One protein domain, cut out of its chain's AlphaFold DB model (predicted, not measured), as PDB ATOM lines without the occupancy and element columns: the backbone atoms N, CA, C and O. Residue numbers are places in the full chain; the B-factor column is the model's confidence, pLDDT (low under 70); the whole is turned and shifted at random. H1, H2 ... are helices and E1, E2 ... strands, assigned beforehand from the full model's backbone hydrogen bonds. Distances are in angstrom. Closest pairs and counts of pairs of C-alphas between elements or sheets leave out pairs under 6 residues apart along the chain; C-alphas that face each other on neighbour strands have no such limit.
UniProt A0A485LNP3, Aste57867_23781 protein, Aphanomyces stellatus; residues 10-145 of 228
ATOM      1  N   LEU A  10      86.967  58.575  43.453       86.06
ATOM      2  CA  LEU A  10      87.837  59.331  42.560       86.06
ATOM      3  C   LEU A  10      87.654  58.842  41.125       86.06
ATOM      4  O   LEU A  10      87.763  57.650  40.863       86.06
ATOM      5  N   PHE A  11      87.460  59.766  40.188       89.19
ATOM      6  CA  PHE A  11      87.421  59.447  38.763       89.19
ATOM      7  C   PHE A  11      88.755  59.793  38.109       89.19
ATOM      8  O   PHE A  11      89.168  60.955  38.109       89.19
ATOM      9  N   VAL A  12      89.423  58.791  37.545       90.44
ATOM     10  CA  VAL A  12      90.718  58.940  36.872       90.44
ATOM     11  C   VAL A  12      90.534  58.669  35.386       90.44
ATOM     12  O   VAL A  12      89.918  57.678  35.011       90.44
ATOM     13  N   LYS A  13      91.039  59.560  34.529       93.06
ATOM     14  CA  LYS A  13      90.968  59.394  33.073       93.06
ATOM     15  C   LYS A  13      92.302  58.891  32.553       93.06
ATOM     16  O   LYS A  13      93.326  59.483  32.872       93.06
ATOM     17  N   ILE A  14      92.274  57.847  31.739       92.00
ATOM     18  CA  ILE A  14      93.454  57.226  31.135       92.00
ATOM     19  C   ILE A  14      93.240  57.154  29.628       92.00
ATOM     20  O   ILE A  14      92.132  56.878  29.180       92.00
ATOM     21  N   ALA A  15      94.286  57.410  28.847       91.38
ATOM     22  CA  ALA A  15      94.234  57.316  27.394       91.38
ATOM     23  C   ALA A  15      95.313  56.358  26.882       91.38
ATOM     24  O   ALA A  15      96.451  56.789  26.687       91.38
ATOM     25  N   PRO A  16      94.993  55.065  26.705       88.56
ATOM     26  CA  PRO A  16      95.866  54.167  25.967       88.56
ATOM     27  C   PRO A  16      95.788  54.476  24.463       88.56
ATOM     28  O   PRO A  16      94.703  54.602  23.887       88.56
ATOM     29  N   LEU A  17      96.958  54.606  23.834       86.88
ATOM     30  CA  LEU A  17      97.090  54.884  22.399       86.88
ATOM     31  C   LEU A  17      97.084  53.621  21.542       86.88
ATOM     32  O   LEU A  17      96.681  53.679  20.387       86.88
ATOM     33  N   THR A  18      97.545  52.500  22.090       86.38
ATOM     34  CA  THR A  18      97.635  51.215  21.393       86.38
ATOM     35  C   THR A  18      97.291  50.080  22.353       86.38
ATOM     36  O   THR A  18      97.371  50.246  23.570       86.38
ATOM     37  N   HIS A  19      96.934  48.919  21.804       83.81
ATOM     38  CA  HIS A  19      96.665  47.700  22.577       83.81
ATOM     39  C   HIS A  19      97.937  47.050  23.148       83.81
ATOM     40  O   HIS A  19      97.859  46.240  24.066       83.81
ATOM     41  N   VAL A  20      99.106  47.382  22.590       82.06
ATOM     42  CA  VAL A  20     100.410  46.843  23.014       82.06
ATOM     43  C   VAL A  20     101.008  47.667  24.157       82.06
ATOM     44  O   VAL A  20     101.824  47.171  24.930       82.06
ATOM     45  N   ALA A  21     100.626  48.942  24.270       79.38
ATOM     46  CA  ALA A  21     101.163  49.826  25.289       79.38
ATOM     47  C   ALA A  21     100.690  49.394  26.681       79.38
ATOM     48  O   ALA A  21      99.523  49.559  27.032       79.38
ATOM     49  N   SER A  22     101.623  48.892  27.491       86.25
ATOM     50  CA  SER A  22     101.365  48.619  28.903       86.25
ATOM     51  C   SER A  22     100.994  49.908  29.634       86.25
ATOM     52  O   SER A  22     101.700  50.919  29.552       86.25
ATOM     53  N   LEU A  23      99.908  49.862  30.407       90.06
ATOM     54  CA  LEU A  23      99.537  50.965  31.292       90.06
ATOM     55  C   LEU A  23     100.495  51.122  32.479       90.06
ATOM     56  O   LEU A  23     100.524  52.200  33.071       90.06
ATOM     57  N   GLY A  24     101.277  50.087  32.812       92.00
ATOM     58  CA  GLY A  24     102.191  50.072  33.957       92.00
ATOM     59  C   GLY A  24     101.488  49.920  35.309       92.00
ATOM     60  O   GLY A  24     101.919  50.526  36.288       92.00
ATOM     61  N   VAL A  25     100.397  49.148  35.357       92.81
ATOM     62  CA  VAL A  25      99.685  48.789  36.596       92.81
ATOM     63  C   VAL A  25      99.955  47.333  36.930       92.81
ATOM     64  O   VAL A  25      99.741  46.460  36.091       92.81
ATOM     65  N   GLU A  26     100.347  47.076  38.170       93.31
ATOM     66  CA  GLU A  26     100.376  45.735  38.733       93.31
ATOM     67  C   GLU A  26      99.185  45.554  39.674       93.31
ATOM     68  O   GLU A  26      98.943  46.360  40.580       93.31
ATOM     69  N   TRP A  27      98.419  44.495  39.440       93.69
ATOM     70  CA  TRP A  27      97.216  44.184  40.202       93.69
ATOM     71  C   TRP A  27      97.527  43.230  41.348       93.69
ATOM     72  O   TRP A  27      98.420  42.392  41.246       93.69
ATOM     73  N   SER A  28      96.755  43.326  42.428       92.00
ATOM     74  CA  SER A  28      96.874  42.410  43.557       92.00
ATOM     75  C   SER A  28      96.573  40.964  43.151       92.00
ATOM     76  O   SER A  28      95.609  40.681  42.433       92.00
ATOM     77  N   THR A  29      97.378  40.032  43.660       92.12
ATOM     78  CA  THR A  29      97.134  38.587  43.555       92.12
ATOM     79  C   THR A  29      96.086  38.113  44.566       92.12
ATOM     80  O   THR A  29      95.404  37.112  44.333       92.12
ATOM     81  N   THR A  30      95.911  38.857  45.662       88.94
ATOM     82  CA  THR A  30      94.909  38.614  46.706       88.94
ATOM     83  C   THR A  30      93.640  39.426  46.450       88.94
ATOM     84  O   THR A  30      93.654  40.443  45.754       88.94
ATOM     85  N   LYS A  31      92.506  38.971  46.999       86.44
ATOM     86  CA  LYS A  31      91.246  39.720  46.896       86.44
ATOM     87  C   LYS A  31      91.343  41.036  47.695       86.44
ATOM     88  O   LYS A  31      91.839  40.990  48.820       86.44
ATOM     89  N   PRO A  32      90.816  42.159  47.171       89.94
ATOM     90  CA  PRO A  32      90.161  42.287  45.866       89.94
ATOM     91  C   PRO A  32      91.182  42.356  44.711       89.94
ATOM     92  O   PRO A  32      92.128  43.136  44.756       89.94
ATOM     93  N   LYS A  33      90.969  41.587  43.627       91.56
ATOM     94  CA  LYS A  33      91.880  41.562  42.454       91.56
ATOM     95  C   LYS A  33      91.860  42.855  41.629       91.56
ATOM     96  O   LYS A  33      92.649  43.028  40.701       91.56
ATOM     97  N   THR A  34      90.942  43.754  41.963       91.75
ATOM     98  CA  THR A  34      90.814  45.117  41.443       91.75
ATOM     99  C   THR A  34      91.680  46.131  42.207       91.75
ATOM    100  O   THR A  34      91.709  47.309  41.836       91.75
ATOM    101  N   LEU A  35      92.381  45.700  43.267       91.62
ATOM    102  CA  LEU A  35      93.366  46.496  43.999       91.62
ATOM    103  C   LEU A  35      94.642  46.666  43.173       91.62
ATOM    104  O   LEU A  35      95.194  45.704  42.641       91.62
ATOM    105  N   ILE A  36      95.135  47.898  43.116       91.75
ATOM    106  CA  ILE A  36      96.430  48.238  42.534       91.75
ATOM    107  C   ILE A  36      97.514  47.948  43.573       91.75
ATOM    108  O   ILE A  36      97.586  48.627  44.602       91.75
ATOM    109  N   ALA A  37      98.351  46.951  43.298       90.75
ATOM    110  CA  ALA A  37      99.470  46.569  44.152       90.75
ATOM    111  C   ALA A  37     100.667  47.501  43.941       90.75
ATOM    112  O   ALA A  37     101.225  48.029  44.901       90.75
ATOM    113  N   SER A  38     101.021  47.757  42.682       90.12
ATOM    114  CA  SER A  38     102.119  48.647  42.318       90.12
ATOM    115  C   SER A  38     101.788  49.429  41.042       90.12
ATOM    116  O   SER A  38     100.915  49.054  40.255       90.12
ATOM    117  N   VAL A  39     102.447  50.573  40.859       90.69
ATOM    118  CA  VAL A  39     102.349  51.372  39.634       90.69
ATOM    119  C   VAL A  39     103.759  51.719  39.195       90.69
ATOM    120  O   VAL A  39     104.514  52.321  39.959       90.69
ATOM    121  N   VAL A  40     104.099  51.364  37.960       91.25
ATOM    122  CA  VAL A  40     105.413  51.636  37.374       91.25
ATOM    123  C   VAL A  40     105.605  53.147  37.267       91.25
ATOM    124  O   VAL A  40     104.757  53.845  36.704       91.25
ATOM    125  N   GLU A  41     106.706  53.671  37.802       87.38
ATOM    126  CA  GLU A  41     107.008  55.101  37.715       87.38
ATOM    127  C   GLU A  41     107.067  55.557  36.252       87.38
ATOM    128  O   GLU A  41     107.572  54.850  35.383       87.38
ATOM    129  N   ARG A  42     106.539  56.756  35.973       88.12
ATOM    130  CA  ARG A  42     106.480  57.344  34.619       88.12
ATOM    131  C   ARG A  42     105.679  56.533  33.591       88.12
ATOM    132  O   ARG A  42     105.729  56.829  32.403       88.12
ATOM    133  N   SER A  43     104.891  55.556  34.027       91.19
ATOM    134  CA  SER A  43     103.917  54.887  33.167       91.19
ATOM    135  C   SER A  43     102.698  55.768  32.861       91.19
ATOM    136  O   SER A  43     102.497  56.845  33.441       91.19
ATOM    137  N   VAL A  44     101.833  55.292  31.961       91.44
ATOM    138  CA  VAL A  44     100.548  55.943  31.661       91.44
ATOM    139  C   VAL A  44      99.655  55.972  32.906       91.44
ATOM    140  O   VAL A  44      99.047  56.995  33.212       91.44
ATOM    141  N   ALA A  45      99.612  54.884  33.676       91.69
ATOM    142  CA  ALA A  45      98.864  54.828  34.927       91.69
ATOM    143  C   ALA A  45      99.394  55.817  35.968       91.69
ATOM    144  O   ALA A  45      98.616  56.531  36.605       91.69
ATOM    145  N   TRP A  46     100.717  55.901  36.105       90.56
ATOM    146  CA  TRP A  46     101.357  56.832  37.027       90.56
ATOM    147  C   TRP A  46     101.072  58.290  36.662       90.56
ATOM    148  O   TRP A  46     100.665  59.081  37.512       90.56
ATOM    149  N   SER A  47     101.223  58.639  35.384       90.75
ATOM    150  CA  SER A  47     100.972  59.994  34.876       90.75
ATOM    151  C   SER A  47      99.490  60.382  34.904       90.75
ATOM    152  O   SER A  47      99.171  61.558  35.082       90.75
ATOM    153  N   ALA A  48      98.580  59.409  34.825       89.81
ATOM    154  CA  ALA A  48      97.155  59.611  35.084       89.81
ATOM    155  C   ALA A  48      96.837  59.830  36.578       89.81
ATOM    156  O   ALA A  48      95.749  60.298  36.930       89.81
ATOM    157  N   GLY A  49      97.781  59.527  37.472       88.38
ATOM    158  CA  GLY A  49      97.629  59.673  38.914       88.38
ATOM    159  C   GLY A  49      97.000  58.462  39.604       88.38
ATOM    160  O   GLY A  49      96.374  58.637  40.655       88.38
ATOM    161  N   LEU A  50      97.143  57.259  39.033       89.25
ATOM    162  CA  LEU A  50      96.884  56.008  39.747       89.25
ATOM    163  C   LEU A  50      97.983  55.733  40.771       89.25
ATOM    164  O   LEU A  50      99.141  56.106  40.584       89.25
ATOM    165  N   ALA A  51      97.602  55.065  41.856       87.25
ATOM    166  CA  ALA A  51      98.476  54.806  42.987       87.25
ATOM    167  C   ALA A  51      98.287  53.390  43.536       87.25
ATOM    168  O   ALA A  51      97.157  52.887  43.508       87.25
ATOM    169  N   PRO A  52      99.343  52.800  44.122       88.00
ATOM    170  CA  PRO A  52      99.210  51.643  44.999       88.00
ATOM    171  C   PRO A  52      98.160  51.888  46.092       88.00
ATOM    172  O   PRO A  52      98.068  52.994  46.631       88.00
ATOM    173  N   GLY A  53      97.350  50.876  46.407       86.81
ATOM    174  CA  GLY A  53      96.289  50.961  47.422       86.81
ATOM    175  C   GLY A  53      94.936  51.493  46.919       86.81
ATOM    176  O   GLY A  53      93.968  51.557  47.681       86.81
ATOM    177  N   MET A  54      94.834  51.882  45.644       88.12
ATOM    178  CA  MET A  54      93.544  52.186  45.016       88.12
ATOM    179  C   MET A  54      92.848  50.910  44.542       88.12
ATOM    180  O   MET A  54      93.481  50.034  43.964       88.12
ATOM    181  N   ILE A  55      91.526  50.849  44.695       90.50
ATOM    182  CA  ILE A  55      90.669  49.808  44.123       90.50
ATOM    183  C   ILE A  55      89.855  50.396  42.982       90.50
ATOM    184  O   ILE A  55      89.121  51.371  43.181       90.50
ATOM    185  N   VAL A  56      89.923  49.764  41.814       91.44
ATOM    186  CA  VAL A  56      89.096  50.127  40.661       91.44
ATOM    187  C   VAL A  56      87.742  49.425  40.771       91.44
ATOM    188  O   VAL A  56      87.647  48.211  40.678       91.44
ATOM    189  N   ARG A  57      86.678  50.197  40.985       90.62
ATOM    190  CA  ARG A  57      85.298  49.702  41.147       90.62
ATOM    191  C   ARG A  57      84.520  49.649  39.841       90.62
ATOM    192  O   ARG A  57      83.518  48.950  39.745       90.62
ATOM    193  N   GLY A  58      84.953  50.413  38.847       90.25
ATOM    194  CA  GLY A  58      84.311  50.406  37.547       90.25
ATOM    195  C   GLY A  58      85.142  51.088  36.478       90.25
ATOM    196  O   GLY A  58      86.006  51.918  36.775       90.25
ATOM    197  N   VAL A  59      84.855  50.734  35.233       90.81
ATOM    198  CA  VAL A  59      85.534  51.241  34.040       90.81
ATOM    199  C   VAL A  59      84.483  51.683  33.041       90.81
ATOM    200  O   VAL A  59      83.430  51.071  32.905       90.81
ATOM    201  N   LYS A  60      84.754  52.781  32.351       90.31
ATOM    202  CA  LYS A  60      83.857  53.329  31.344       90.31
ATOM    203  C   LYS A  60      84.656  53.879  30.175       90.31
ATOM    204  O   LYS A  60      85.664  54.546  30.386       90.31
ATOM    205  N   LEU A  61      84.193  53.664  28.949       88.38
ATOM    206  CA  LEU A  61      84.700  54.386  27.782       88.38
ATOM    207  C   LEU A  61      84.046  55.771  27.733       88.38
ATOM    208  O   LEU A  61      82.871  55.923  28.052       88.38
ATOM    209  N   VAL A  62      84.783  56.808  27.331       85.25
ATOM    210  CA  VAL A  62      84.237  58.183  27.304       85.25
ATOM    211  C   VAL A  62      82.945  58.305  26.493       85.25
ATOM    212  O   VAL A  62      82.069  59.072  26.885       85.25
ATOM    213  N   ASN A  63      82.815  57.521  25.421       80.56
ATOM    214  CA  ASN A  63      81.670  57.564  24.512       80.56
ATOM    215  C   ASN A  63      80.544  56.591  24.892       80.56
ATOM    216  O   ASN A  63      79.509  56.590  24.233       80.56
ATOM    217  N   THR A  64      80.711  55.768  25.933       83.12
ATOM    218  CA  THR A  64      79.626  54.910  26.427       83.12
ATOM    219  C   THR A  64      78.836  55.639  27.517       83.12
ATOM    220  O   THR A  64      79.349  56.572  28.134       83.12
ATOM    221  N   PRO A  65      77.566  55.297  27.773       75.88
ATOM    222  CA  PRO A  65      76.806  55.892  28.874       75.88
ATOM    223  C   PRO A  65      77.092  55.203  30.215       75.88
ATOM    224  O   PRO A  65      77.213  55.881  31.239       75.88
ATOM    225  N   GLU A  66      77.298  53.891  30.208       80.38
ATOM    226  CA  GLU A  66      77.333  53.063  31.415       80.38
ATOM    227  C   GLU A  66      78.758  52.772  31.904       80.38
ATOM    228  O   GLU A  66      79.711  52.725  31.121       80.38
ATOM    229  N   PHE A  67      78.895  52.619  33.225       80.19
ATOM    230  CA  PHE A  67      80.097  52.071  33.849       80.19
ATOM    231  C   PHE A  67      79.953  50.558  33.935       80.19
ATOM    232  O   PHE A  67      79.012  50.061  34.550       80.19
ATOM    233  N   GLU A  68      80.930  49.844  33.393       83.25
ATOM    234  CA  GLU A  68      81.112  48.434  33.688       83.25
ATOM    235  C   GLU A  68      81.536  48.322  35.155       83.25
ATOM    236  O   GLU A  68      82.593  48.826  35.553       83.25
ATOM    237  N   VAL A  69      80.674  47.726  35.977       83.88
ATOM    238  CA  VAL A  69      80.983  47.443  37.378       83.88
ATOM    239  C   VAL A  69      81.940  46.263  37.404       83.88
ATOM    240  O   VAL A  69      81.628  45.190  36.891       83.88
ATOM    241  N   LEU A  70      83.115  46.470  37.993       85.00
ATOM    242  CA  LEU A  70      84.098  45.407  38.111       85.00
ATOM    243  C   LEU A  70      83.766  44.529  39.311       85.00
ATOM    244  O   LEU A  70      83.553  45.025  40.417       85.00
ATOM    245  N   ASP A  71      83.775  43.222  39.081       84.31
ATOM    246  CA  ASP A  71      83.757  42.236  40.150       84.31
ATOM    247  C   ASP A  71      85.157  42.140  40.781       84.31
ATOM    248  O   ASP A  71      86.162  41.955  40.088       84.31
ATOM    249  N   ASP A  72      85.222  42.219  42.109       86.38
ATOM    250  CA  ASP A  72      86.453  42.145  42.906       86.38
ATOM    251  C   ASP A  72      87.171  40.779  42.775       86.38
ATOM    252  O   ASP A  72      88.292  40.600  43.265       86.38
ATOM    253  N   SER A  73      86.538  39.800  42.119       86.25
ATOM    254  CA  SER A  73      87.075  38.460  41.866       86.25
ATOM    255  C   SER A  73      88.050  38.369  40.682       86.25
ATOM    256  O   SER A  73      88.843  37.419  40.625       86.25
ATOM    257  N   LYS A  74      88.020  39.329  39.746       87.50
ATOM    258  CA  LYS A  74      88.787  39.296  38.489       87.50
ATOM    259  C   LYS A  74      89.653  40.540  38.324       87.50
ATOM    260  O   LYS A  74      89.287  41.643  38.711       87.50
ATOM    261  N   THR A  75      90.809  40.352  37.696       87.75
ATOM    262  CA  THR A  75      91.695  41.454  37.323       87.75
ATOM    263  C   THR A  75      91.107  42.212  36.130       87.75
ATOM    264  O   THR A  75      90.782  41.577  35.117       87.75
ATOM    265  N   PRO A  76      90.973  43.546  36.202       86.38
ATOM    266  CA  PRO A  76      90.409  44.325  35.111       86.38
ATOM    267  C   PRO A  76      91.338  44.345  33.897       86.38
ATOM    268  O   PRO A  76      92.548  44.542  34.000       86.38
ATOM    269  N   ARG A  77      90.755  44.161  32.713       85.31
ATOM    270  CA  ARG A  77      91.484  44.104  31.441       85.31
ATOM    271  C   ARG A  77      91.463  45.468  30.752       85.31
ATOM    272  O   ARG A  77      90.770  45.656  29.761       85.31
ATOM    273  N   LEU A  78      92.234  46.414  31.283       84.56
ATOM    274  CA  LEU A  78      92.274  47.795  30.777       84.56
ATOM    275  C   LEU A  78      92.995  47.950  29.426       84.56
ATOM    276  O   LEU A  78      92.780  48.945  28.734       84.56
ATOM    277  N   ASP A  79      93.798  46.962  29.032       78.69
ATOM    278  CA  ASP A  79      94.597  46.999  27.797       78.69
ATOM    279  C   ASP A  79      93.871  46.368  26.597       78.69
ATOM    280  O   ASP A  79      94.293  46.521  25.456       78.69
ATOM    281  N   LYS A  80      92.746  45.673  26.826       71.50
ATOM    282  CA  LYS A  80      92.016  44.953  25.769       71.50
ATOM    283  C   LYS A  80      90.879  45.780  25.170       71.50
ATOM    284  O   LYS A  80      90.170  46.476  25.899       71.50
ATOM    285  N   GLY A  81      90.680  45.682  23.858       73.62
ATOM    286  CA  GLY A  81      89.534  46.226  23.122       73.62
ATOM    287  C   GLY A  81      89.871  46.512  21.660       73.62
ATOM    288  O   GLY A  81      91.026  46.389  21.266       73.62
ATOM    289  N   ASP A  82      88.867  46.918  20.886       68.44
ATOM    290  CA  ASP A  82      88.975  46.913  19.417       68.44
ATOM    291  C   ASP A  82      89.223  48.305  18.809       68.44
ATOM    292  O   ASP A  82      89.587  48.420  17.643       68.44
ATOM    293  N   ALA A  83      89.074  49.378  19.598       79.69
ATOM    294  CA  ALA A  83      89.213  50.760  19.136       79.69
ATOM    295  C   ALA A  83      90.298  51.517  19.915       79.69
ATOM    296  O   ALA A  83      90.196  51.683  21.133       79.69
ATOM    297  N   PHE A  84      91.313  52.004  19.198       83.25
ATOM    298  CA  PHE A  84      92.388  52.862  19.704       83.25
ATOM    299  C   PHE A  84      92.659  54.011  18.714       83.25
ATOM    300  O   PHE A  84      92.508  53.798  17.512       83.25
ATOM    301  N   PRO A  85      93.090  55.202  19.174       86.12
ATOM    302  CA  PRO A  85      93.259  55.611  20.570       86.12
ATOM    303  C   PRO A  85      91.911  55.704  21.296       86.12
ATOM    304  O   PRO A  85      90.875  55.959  20.689       86.12
ATOM    305  N   ARG A  86      91.905  55.477  22.612       88.19
ATOM    306  CA  ARG A  86      90.670  55.539  23.411       88.19
ATOM    307  C   ARG A  86      90.892  56.233  24.736       88.19
ATOM    308  O   ARG A  86      92.016  56.346  25.210       88.19
ATOM    309  N   MET A  87      89.802  56.667  25.361       90.56
ATOM    310  CA  MET A  87      89.826  57.228  26.706       90.56
ATOM    311  C   MET A  87      88.942  56.405  27.640       90.56
ATOM    312  O   MET A  87      87.744  56.237  27.406       90.56
ATOM    313  N   LEU A  88      89.560  55.916  28.710       90.69
ATOM    314  CA  LEU A  88      88.940  55.182  29.800       90.69
ATOM    315  C   LEU A  88      88.749  56.116  30.996       90.69
ATOM    316  O   LEU A  88      89.636  56.890  31.348       90.69
ATOM    317  N   ILE A  89      87.590  56.030  31.636       92.00
ATOM    318  CA  ILE A  89      87.276  56.665  32.909       92.00
ATOM    319  C   ILE A  89      87.194  55.550  33.948       92.00
ATOM    320  O   ILE A  89      86.306  54.703  33.898       92.00
ATOM    321  N   LEU A  90      88.128  55.559  34.888       92.31
ATOM    322  CA  LEU A  90      88.186  54.625  36.000       92.31
ATOM    323  C   LEU A  90      87.503  55.238  37.215       92.31
ATOM    324  O   LEU A  90      87.798  56.374  37.596       92.31
ATOM    325  N   LYS A  91      86.612  54.473  37.838       91.62
ATOM    326  CA  LYS A  91      86.021  54.787  39.135       91.62
ATOM    327  C   LYS A  91      86.858  54.111  40.218       91.62
ATOM    328  O   LYS A  91      86.773  52.900  40.400       91.62
ATOM    329  N   CYS A  92      87.659  54.887  40.934       89.25
ATOM    330  CA  CYS A  92      88.582  54.406  41.954       89.25
ATOM    331  C   CYS A  92      88.087  54.739  43.367       89.25
ATOM    332  O   CYS A  92      87.518  55.799  43.627       89.25
ATOM    333  N   THR A  93      88.364  53.844  44.307       88.12
ATOM    334  CA  THR A  93      88.197  54.050  45.751       88.12
ATOM    335  C   THR A  93      89.518  53.752  46.448       88.12
ATOM    336  O   THR A  93      90.376  53.094  45.871       88.12
ATOM    337  N   TYR A  94      89.716  54.252  47.663       82.19
ATOM    338  CA  TYR A  94      90.893  53.912  48.466       82.19
ATOM    339  C   TYR A  94      90.509  52.874  49.520       82.19
ATOM    340  O   TYR A  94      89.422  52.971  50.097       82.19
ATOM    341  N   GLU A  95      91.399  51.920  49.782       70.56
ATOM    342  CA  GLU A  95      91.289  50.970  50.891       70.56
ATOM    343  C   GLU A  95      92.469  51.132  51.867       70.56
ATOM    344  O   GLU A  95      93.573  51.505  51.472       70.56
ATOM    345  N   GLY A  96      92.221  50.892  53.159       61.78
ATOM    346  CA  GLY A  96      93.256  50.839  54.196       61.78
ATOM    347  C   GLY A  96      93.860  52.180  54.643       61.78
ATOM    348  O   GLY A  96      93.230  53.239  54.579       61.78
ATOM    349  N   THR A  97      95.105  52.110  55.133       47.78
ATOM    350  CA  THR A  97      95.916  53.193  55.735       47.78
ATOM    351  C   THR A  97      96.363  54.285  54.759       47.78
ATOM    352  O   THR A  97      97.041  55.228  55.172       47.78
ATOM    353  N   CYS A  98      95.925  54.242  53.493       53.06
ATOM    354  CA  CYS A  98      95.912  55.398  52.590       53.06
ATOM    355  C   CYS A  98      94.880  56.437  53.076       53.06
ATOM    356  O   CYS A  98      93.887  56.752  52.414       53.06
ATOM    357  N   SER A  99      95.100  56.943  54.288       48.50
ATOM    358  CA  SER A  99      94.244  57.898  54.963       48.50
ATOM    359  C   SER A  99      94.262  59.237  54.228       48.50
ATOM    360  O   SER A  99      95.166  59.570  53.453       48.50
ATOM    361  N   LEU A 100      93.234  60.038  54.491       48.38
ATOM    362  CA  LEU A 100      93.036  61.387  53.962       48.38
ATOM    363  C   LEU A 100      94.288  62.291  54.016       48.38
ATOM    364  O   LEU A 100      94.407  63.185  53.180       48.38
ATOM    365  N   GLN A 101      95.249  62.037  54.913       43.03
ATOM    366  CA  GLN A 101      96.511  62.785  55.004       43.03
ATOM    367  C   GLN A 101      97.426  62.612  53.781       43.03
ATOM    368  O   GLN A 101      98.084  63.572  53.373       43.03
ATOM    369  N   GLN A 102      97.414  61.451  53.117       50.44
ATOM    370  CA  GLN A 102      98.128  61.296  51.850       50.44
ATOM    371  C   GLN A 102      97.421  62.026  50.701       50.44
ATOM    372  O   GLN A 102      98.048  62.347  49.703       50.44
ATOM    373  N   ARG A 103      96.140  62.391  50.793       52.50
ATOM    374  CA  ARG A 103      95.446  63.032  49.658       52.50
ATOM    375  C   ARG A 103      95.889  64.467  49.391       52.50
ATOM    376  O   ARG A 103      95.950  64.851  48.229       52.50
ATOM    377  N   GLY A 104      96.202  65.229  50.439       46.41
ATOM    378  CA  GLY A 104      96.568  66.648  50.323       46.41
ATOM    379  C   GLY A 104      98.048  66.907  50.031       46.41
ATOM    380  O   GLY A 104      98.387  67.959  49.500       46.41
ATOM    381  N   ARG A 105      98.935  65.959  50.366       50.09
ATOM    382  CA  ARG A 105     100.392  66.080  50.162       50.09
ATOM    383  C   ARG A 105     101.012  64.940  49.352       50.09
ATOM    384  O   ARG A 105     102.224  64.950  49.149       50.09
ATOM    385  N   SER A 106     100.229  63.965  48.872       56.34
ATOM    386  CA  SER A 106     100.798  62.907  48.029       56.34
ATOM    387  C   SER A 106     101.319  63.492  46.722       56.34
ATOM    388  O   SER A 106     100.662  64.360  46.130       56.34
ATOM    389  N   PRO A 107     102.442  62.963  46.212       63.69
ATOM    390  CA  PRO A 107     102.966  63.313  44.892       63.69
ATOM    391  C   PRO A 107     101.902  63.200  43.783       63.69
ATOM    392  O   PRO A 107     101.919  63.960  42.821       63.69
ATOM    393  N   LEU A 108     100.897  62.341  43.969       71.62
ATOM    394  CA  LEU A 108      99.785  62.108  43.044       71.62
ATOM    395  C   LEU A 108      98.810  63.284  42.906       71.62
ATOM    396  O   LEU A 108      98.178  63.442  41.861       71.62
ATOM    397  N   SER A 109      98.642  64.102  43.946       74.19
ATOM    398  CA  SER A 109      97.857  65.343  43.844       74.19
ATOM    399  C   SER A 109      98.569  66.363  42.946       74.19
ATOM    400  O   SER A 109      97.945  66.969  42.075       74.19
ATOM    401  N   SER A 110      99.898  66.463  43.076       78.88
ATOM    402  CA  SER A 110     100.750  67.290  42.217       78.88
ATOM    403  C   SER A 110     100.695  66.823  40.761       78.88
ATOM    404  O   SER A 110     100.492  67.654  39.877       78.88
ATOM    405  N   VAL A 111     100.787  65.509  40.506       83.69
ATOM    406  CA  VAL A 111     100.655  64.934  39.152       83.69
ATOM    407  C   VAL A 111      99.336  65.366  38.507       83.69
ATOM    408  O   VAL A 111      99.326  65.927  37.413       83.69
ATOM    409  N   ARG A 112      98.214  65.185  39.216       81.44
ATOM    410  CA  ARG A 112      96.879  65.525  38.702       81.44
ATOM    411  C   ARG A 112      96.703  67.021  38.444       81.44
ATOM    412  O   ARG A 112      96.149  67.391  37.410       81.44
ATOM    413  N   ASN A 113      97.199  67.880  39.333       83.81
ATOM    414  CA  ASN A 113      97.131  69.332  39.145       83.81
ATOM    415  C   ASN A 113      97.936  69.782  37.918       83.81
ATOM    416  O   ASN A 113      97.448  70.577  37.113       83.81
ATOM    417  N   ARG A 114      99.136  69.224  37.724       84.88
ATOM    418  CA  ARG A 114      99.957  69.492  36.535       84.88
ATOM    419  C   ARG A 114      99.303  68.981  35.259       84.88
ATOM    420  O   ARG A 114      99.300  69.698  34.264       84.88
ATOM    421  N   ALA A 115      98.679  67.805  35.295       87.56
ATOM    422  CA  ALA A 115      97.935  67.277  34.155       87.56
ATOM    423  C   ALA A 115      96.861  68.253  33.664       87.56
ATOM    424  O   ALA A 115      96.736  68.491  32.463       87.56
ATOM    425  N   GLN A 116      96.122  68.878  34.588       87.00
ATOM    426  CA  GLN A 116      95.129  69.892  34.228       87.00
ATOM    427  C   GLN A 116      95.766  71.161  33.646       87.00
ATOM    428  O   GLN A 116      95.203  71.749  32.719       87.00
ATOM    429  N   ALA A 117      96.937  71.566  34.146       87.31
ATOM    430  CA  ALA A 117      97.679  72.700  33.600       87.31
ATOM    431  C   ALA A 117      98.161  72.422  32.164       87.31
ATOM    432  O   ALA A 117      97.908  73.224  31.261       87.31
ATOM    433  N   TYR A 118      98.773  71.259  31.924       89.19
ATOM    434  CA  TYR A 118      99.255  70.865  30.598       89.19
ATOM    435  C   TYR A 118      98.127  70.660  29.595       89.19
ATOM    436  O   TYR A 118      98.272  71.044  28.438       89.19
ATOM    437  N   LYS A 119      96.976  70.134  30.030       89.25
ATOM    438  CA  LYS A 119      95.826  69.900  29.151       89.25
ATOM    439  C   LYS A 119      95.382  71.158  28.405       89.25
ATOM    440  O   LYS A 119      95.060  71.074  27.224       89.25
ATOM    441  N   LYS A 120      95.351  72.318  29.075       87.75
ATOM    442  CA  LYS A 120      94.959  73.588  28.439       87.75
ATOM    443  C   LYS A 120      95.955  74.003  27.358       87.75
ATOM    444  O   LYS A 120      95.534  74.366  26.266       87.75
ATOM    445  N   ARG A 121      97.252  73.901  27.660       89.81
ATOM    446  CA  ARG A 121      98.334  74.245  26.733       89.81
ATOM    447  C   ARG A 121      98.365  73.310  25.524       89.81
ATOM    448  O   ARG A 121      98.284  73.784  24.405       89.81
ATOM    449  N   ILE A 122      98.370  71.996  25.749       90.62
ATOM    450  CA  ILE A 122      98.391  71.000  24.667       90.62
ATOM    451  C   ILE A 122      97.172  71.151  23.756       90.62
ATOM    452  O   ILE A 122      97.299  71.062  22.540       90.62
ATOM    453  N   LYS A 123      95.985  71.404  24.321       90.44
ATOM    454  CA  LYS A 123      94.782  71.619  23.510       90.44
ATOM    455  C   LYS A 123      94.898  72.871  22.628       90.44
ATOM    456  O   LYS A 123      94.388  72.858  21.515       90.44
ATOM    457  N   ALA A 124      95.541  73.931  23.114       89.50
ATOM    458  CA  ALA A 124      95.803  75.123  22.311       89.50
ATOM    459  C   ALA A 124      96.837  74.846  21.205       89.50
ATOM    460  O   ALA A 124      96.632  75.273  20.074       89.50
ATOM    461  N   ASP A 125      97.890  74.087  21.520       90.25
ATOM    462  CA  ASP A 125      98.983  73.781  20.589       90.25
ATOM    463  C   ASP A 125      98.556  72.799  19.476       90.25
ATOM    464  O   ASP A 125      98.970  72.950  18.330       90.25
ATOM    465  N   MET A 126      97.715  71.803  19.788       88.94
ATOM    466  CA  MET A 126      97.274  70.776  18.826       88.94
ATOM    467  C   MET A 126      96.006  71.138  18.037       88.94
ATOM    468  O   MET A 126      95.674  70.451  17.073       88.94
ATOM    469  N   GLY A 127      95.271  72.182  18.432       88.00
ATOM    470  CA  GLY A 127      94.023  72.569  17.771       88.00
ATOM    471  C   GLY A 127      92.880  71.549  17.966       88.00
ATOM    472  O   GLY A 127      92.764  70.950  19.043       88.00
ATOM    473  N   PRO A 128      91.977  71.370  16.980       86.44
ATOM    474  CA  PRO A 128      90.863  70.426  17.064       86.44
ATOM    475  C   PRO A 128      91.358  68.976  16.924       86.44
ATOM    476  O   PRO A 128      91.258  68.364  15.867       86.44
ATOM    477  N   ALA A 129      91.902  68.427  18.009       86.62
ATOM    478  CA  ALA A 129      92.351  67.040  18.106       86.62
ATOM    479  C   ALA A 129      91.383  66.182  18.937       86.62
ATOM    480  O   ALA A 129      90.675  66.688  19.816       86.62
ATOM    481  N   ASP A 130      91.396  64.868  18.696       88.19
ATOM    482  CA  ASP A 130      90.658  63.904  19.514       88.19
ATOM    483  C   ASP A 130      91.100  63.986  20.986       88.19
ATOM    484  O   ASP A 130      92.286  64.084  21.321       88.19
ATOM    485  N   GLY A 131      90.126  63.931  21.894       88.12
ATOM    486  CA  GLY A 131      90.352  64.014  23.327       88.12
ATOM    487  C   GLY A 131      91.280  62.916  23.846       88.12
ATOM    488  O   GLY A 131      92.042  63.181  24.780       88.12
ATOM    489  N   ALA A 132      91.242  61.712  23.260       90.12
ATOM    490  CA  ALA A 132      92.144  60.623  23.634       90.12
ATOM    491  C   ALA A 132      93.606  60.961  23.304       90.12
ATOM    492  O   ALA A 132      94.473  60.791  24.159       90.12
ATOM    493  N   VAL A 133      93.864  61.532  22.123       91.50
ATOM    494  CA  VAL A 133      95.201  61.979  21.696       91.50
ATOM    495  C   VAL A 133      95.707  63.115  22.584       91.50
ATOM    496  O   VAL A 133      96.831  63.059  23.079       91.50
ATOM    497  N   VAL A 134      94.853  64.103  22.883       92.50
ATOM    498  CA  VAL A 134      95.188  65.195  23.813       92.50
ATOM    499  C   VAL A 134      95.583  64.656  25.182       92.50
ATOM    500  O   VAL A 134      96.579  65.090  25.756       92.50
ATOM    501  N   LEU A 135      94.810  63.715  25.723       92.56
ATOM    502  CA  LEU A 135      95.085  63.162  27.043       92.56
ATOM    503  C   LEU A 135      96.342  62.280  27.052       92.56
ATOM    504  O   LEU A 135      97.111  62.337  28.009       92.56
ATOM    505  N   ALA A 136      96.576  61.498  26.001       92.38
ATOM    506  CA  ALA A 136      97.789  60.701  25.878       92.38
ATOM    507  C   ALA A 136      99.048  61.576  25.820       92.38
ATOM    508  O   ALA A 136     100.038  61.271  26.482       92.38
ATOM    509  N   GLU A 137      98.989  62.704  25.113       92.44
ATOM    510  CA  GLU A 137     100.101  63.651  25.057       92.44
ATOM    511  C   GLU A 137     100.350  64.325  26.417       92.44
ATOM    512  O   GLU A 137     101.497  64.492  26.833       92.44
ATOM    513  N   VAL A 138      99.287  64.620  27.180       92.44
ATOM    514  CA  VAL A 138      99.418  65.065  28.580       92.44
ATOM    515  C   VAL A 138     100.154  64.014  29.416       92.44
ATOM    516  O   VAL A 138     101.093  64.363  30.133       92.44
ATOM    517  N   HIS A 139      99.765  62.739  29.320       91.56
ATOM    518  CA  HIS A 139     100.438  61.652  30.038       91.56
ATOM    519  C   HIS A 139     101.914  61.545  29.650       91.56
ATOM    520  O   HIS A 139     102.769  61.433  30.528       91.56
ATOM    521  N   ARG A 140     102.223  61.670  28.354       91.06
ATOM    522  CA  ARG A 140     103.592  61.655  27.831       91.06
ATOM    523  C   ARG A 140     104.442  62.784  28.416       91.06
ATOM    524  O   ARG A 140     105.558  62.527  28.860       91.06
ATOM    525  N   LEU A 141     103.922  64.016  28.464       90.38
ATOM    526  CA  LEU A 141     104.646  65.154  29.043       90.38
ATOM    527  C   LEU A 141     104.908  64.975  30.539       90.38
ATOM    528  O   LEU A 141     106.018  65.227  30.998       90.38
ATOM    529  N   ILE A 142     103.911  64.514  31.293       90.00
ATOM    530  CA  ILE A 142     104.051  64.271  32.736       90.00
ATOM    531  C   ILE A 142     105.074  63.168  33.014       90.00
ATOM    532  O   ILE A 142     105.884  63.300  33.930       90.00
ATOM    533  N   ALA A 143     105.028  62.082  32.240       88.44
ATOM    534  CA  ALA A 143     105.963  60.968  32.353       88.44
ATOM    535  C   ALA A 143     107.407  61.384  32.025       88.44
ATOM    536  O   ALA A 143     108.346  60.903  32.660       88.44
ATOM    537  N   ALA A 144     107.586  62.285  31.055       86.75
ATOM    538  CA  ALA A 144     108.891  62.816  30.667       86.75
ATOM    539  C   ALA A 144     109.445  63.863  31.650       86.75
ATOM    540  O   ALA A 144     110.652  64.108  31.667       86.75
ATOM    541  N   GLU A 145     108.590  64.498  32.456       82.94
ATOM    542  CA  GLU A 145     109.010  65.538  33.393       82.94
ATOM    543  C   GLU A 145     109.958  64.961  34.463       82.94
ATOM    544  O   GLU A 145     109.740  63.877  35.005       82.94
TER     545      GLU A 145
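AT A GLANCE: This is residues 10 to 145 of the 228 residues of the protein "Aste57867_23781 protein" of Aphanomyces stellatus (UniProt A0A485LNP3). A strongly twisted three-stranded sheet, E1, E5 and E4, forms one wall, and the short helix H1 sits in the middle of the domain between the small hairpin E2 and E3 and the pair of longer helices H3 and H4, which cross. The short helix H2 sticks out alone, and the long stretch 62 to 87 is tied to E4 by a short pairing. The printed part has 136 residues, with four named helices and five named strands in the order E1 E2 E3 H1 E4 E5 H2 H3 H4; both sheets, E1 - E5 - E4 and E2 - E3, are antiparallel. The class is mixed, helices and strands, and the whole is compact, with a radius of gyration of the C-alphas of 14.6 A and spans of 44 by 37 by 26 A.

HOW THE PARTS SIT: In the larger sheet, E5, residues 88 to 94, is the inner strand between the edge strands E1, residues 10 to 14, and E4, residues 54 to 61. The sheet is only just strongly twisted, its C-alphas lying up to 4.2 A off the best plane. E1 and E5 are antiparallel at 145 degrees, with N 12 and O 90 2.9 A apart. E4 and E5 form a hairpin at 159 degrees, with N 91 and O 58 2.8 A apart. E4 bends by 66 degrees at residue 57, and its residues 58 to 59 pair antiparallel with residues 68 to 69. E2, residues 25 to 27, and E3, residues 36 to 39, form a second hairpin, with N 26 and O 38 2.9 A apart; the closest C-alphas of E3 and E4, Ile 36 and Met 54, are 5.5 A apart. H1, residues 44 to 48, only grazes the larger sheet. H1 touches H4, residues 131 to 144, the closest C-alphas, Ser 47 and His 139, being 5.1 A apart. H3, residues 107 to 126, touches H1 with residues 111 to 115 alone, the closest C-alphas being Ser 47 and Val 111 at 6.5 A. H3 and H4 touch at a steep tilt of 55 degrees, opposite ways, with the C-alphas of Lys 119 and Val 138 closest at 6.1 A. H4 only grazes the sheet. H2, residues 100 to 105, is close to H3 but not clearly touching, with the C-alphas of Arg 103 and Ser 109 closest at 6.7 A. Every O i to N i+4 pair is within hydrogen-bond range in H1 and H4, 14 of 16 in H3, and 0 of 2 in H2, where 1 of 3 O i to N i+3 pairs is.

IN THESE COORDINATES: E5 is 18.8 A long, E4 19.5 A and E1 12.9 A, beginning at C-alpha 10 (87.837, 59.331, 42.560). H3 is 27.7 A long, with a kink of 30 degrees near residue 120. H4 is 20.0 A long and ends at C-alpha 144 (108.891, 62.816, 30.667).

THE WHOLE: The two C-alphas farthest apart, Thr 30 and Gly 127, are 44.6 A apart. The printed part has no cut; the link from E4 to E5 is long, 26 residues. Residues 99 to 105 stand free. The mean pLDDT of the printed part is 84.2, with residue 82 and residues 96 to 107 under 70.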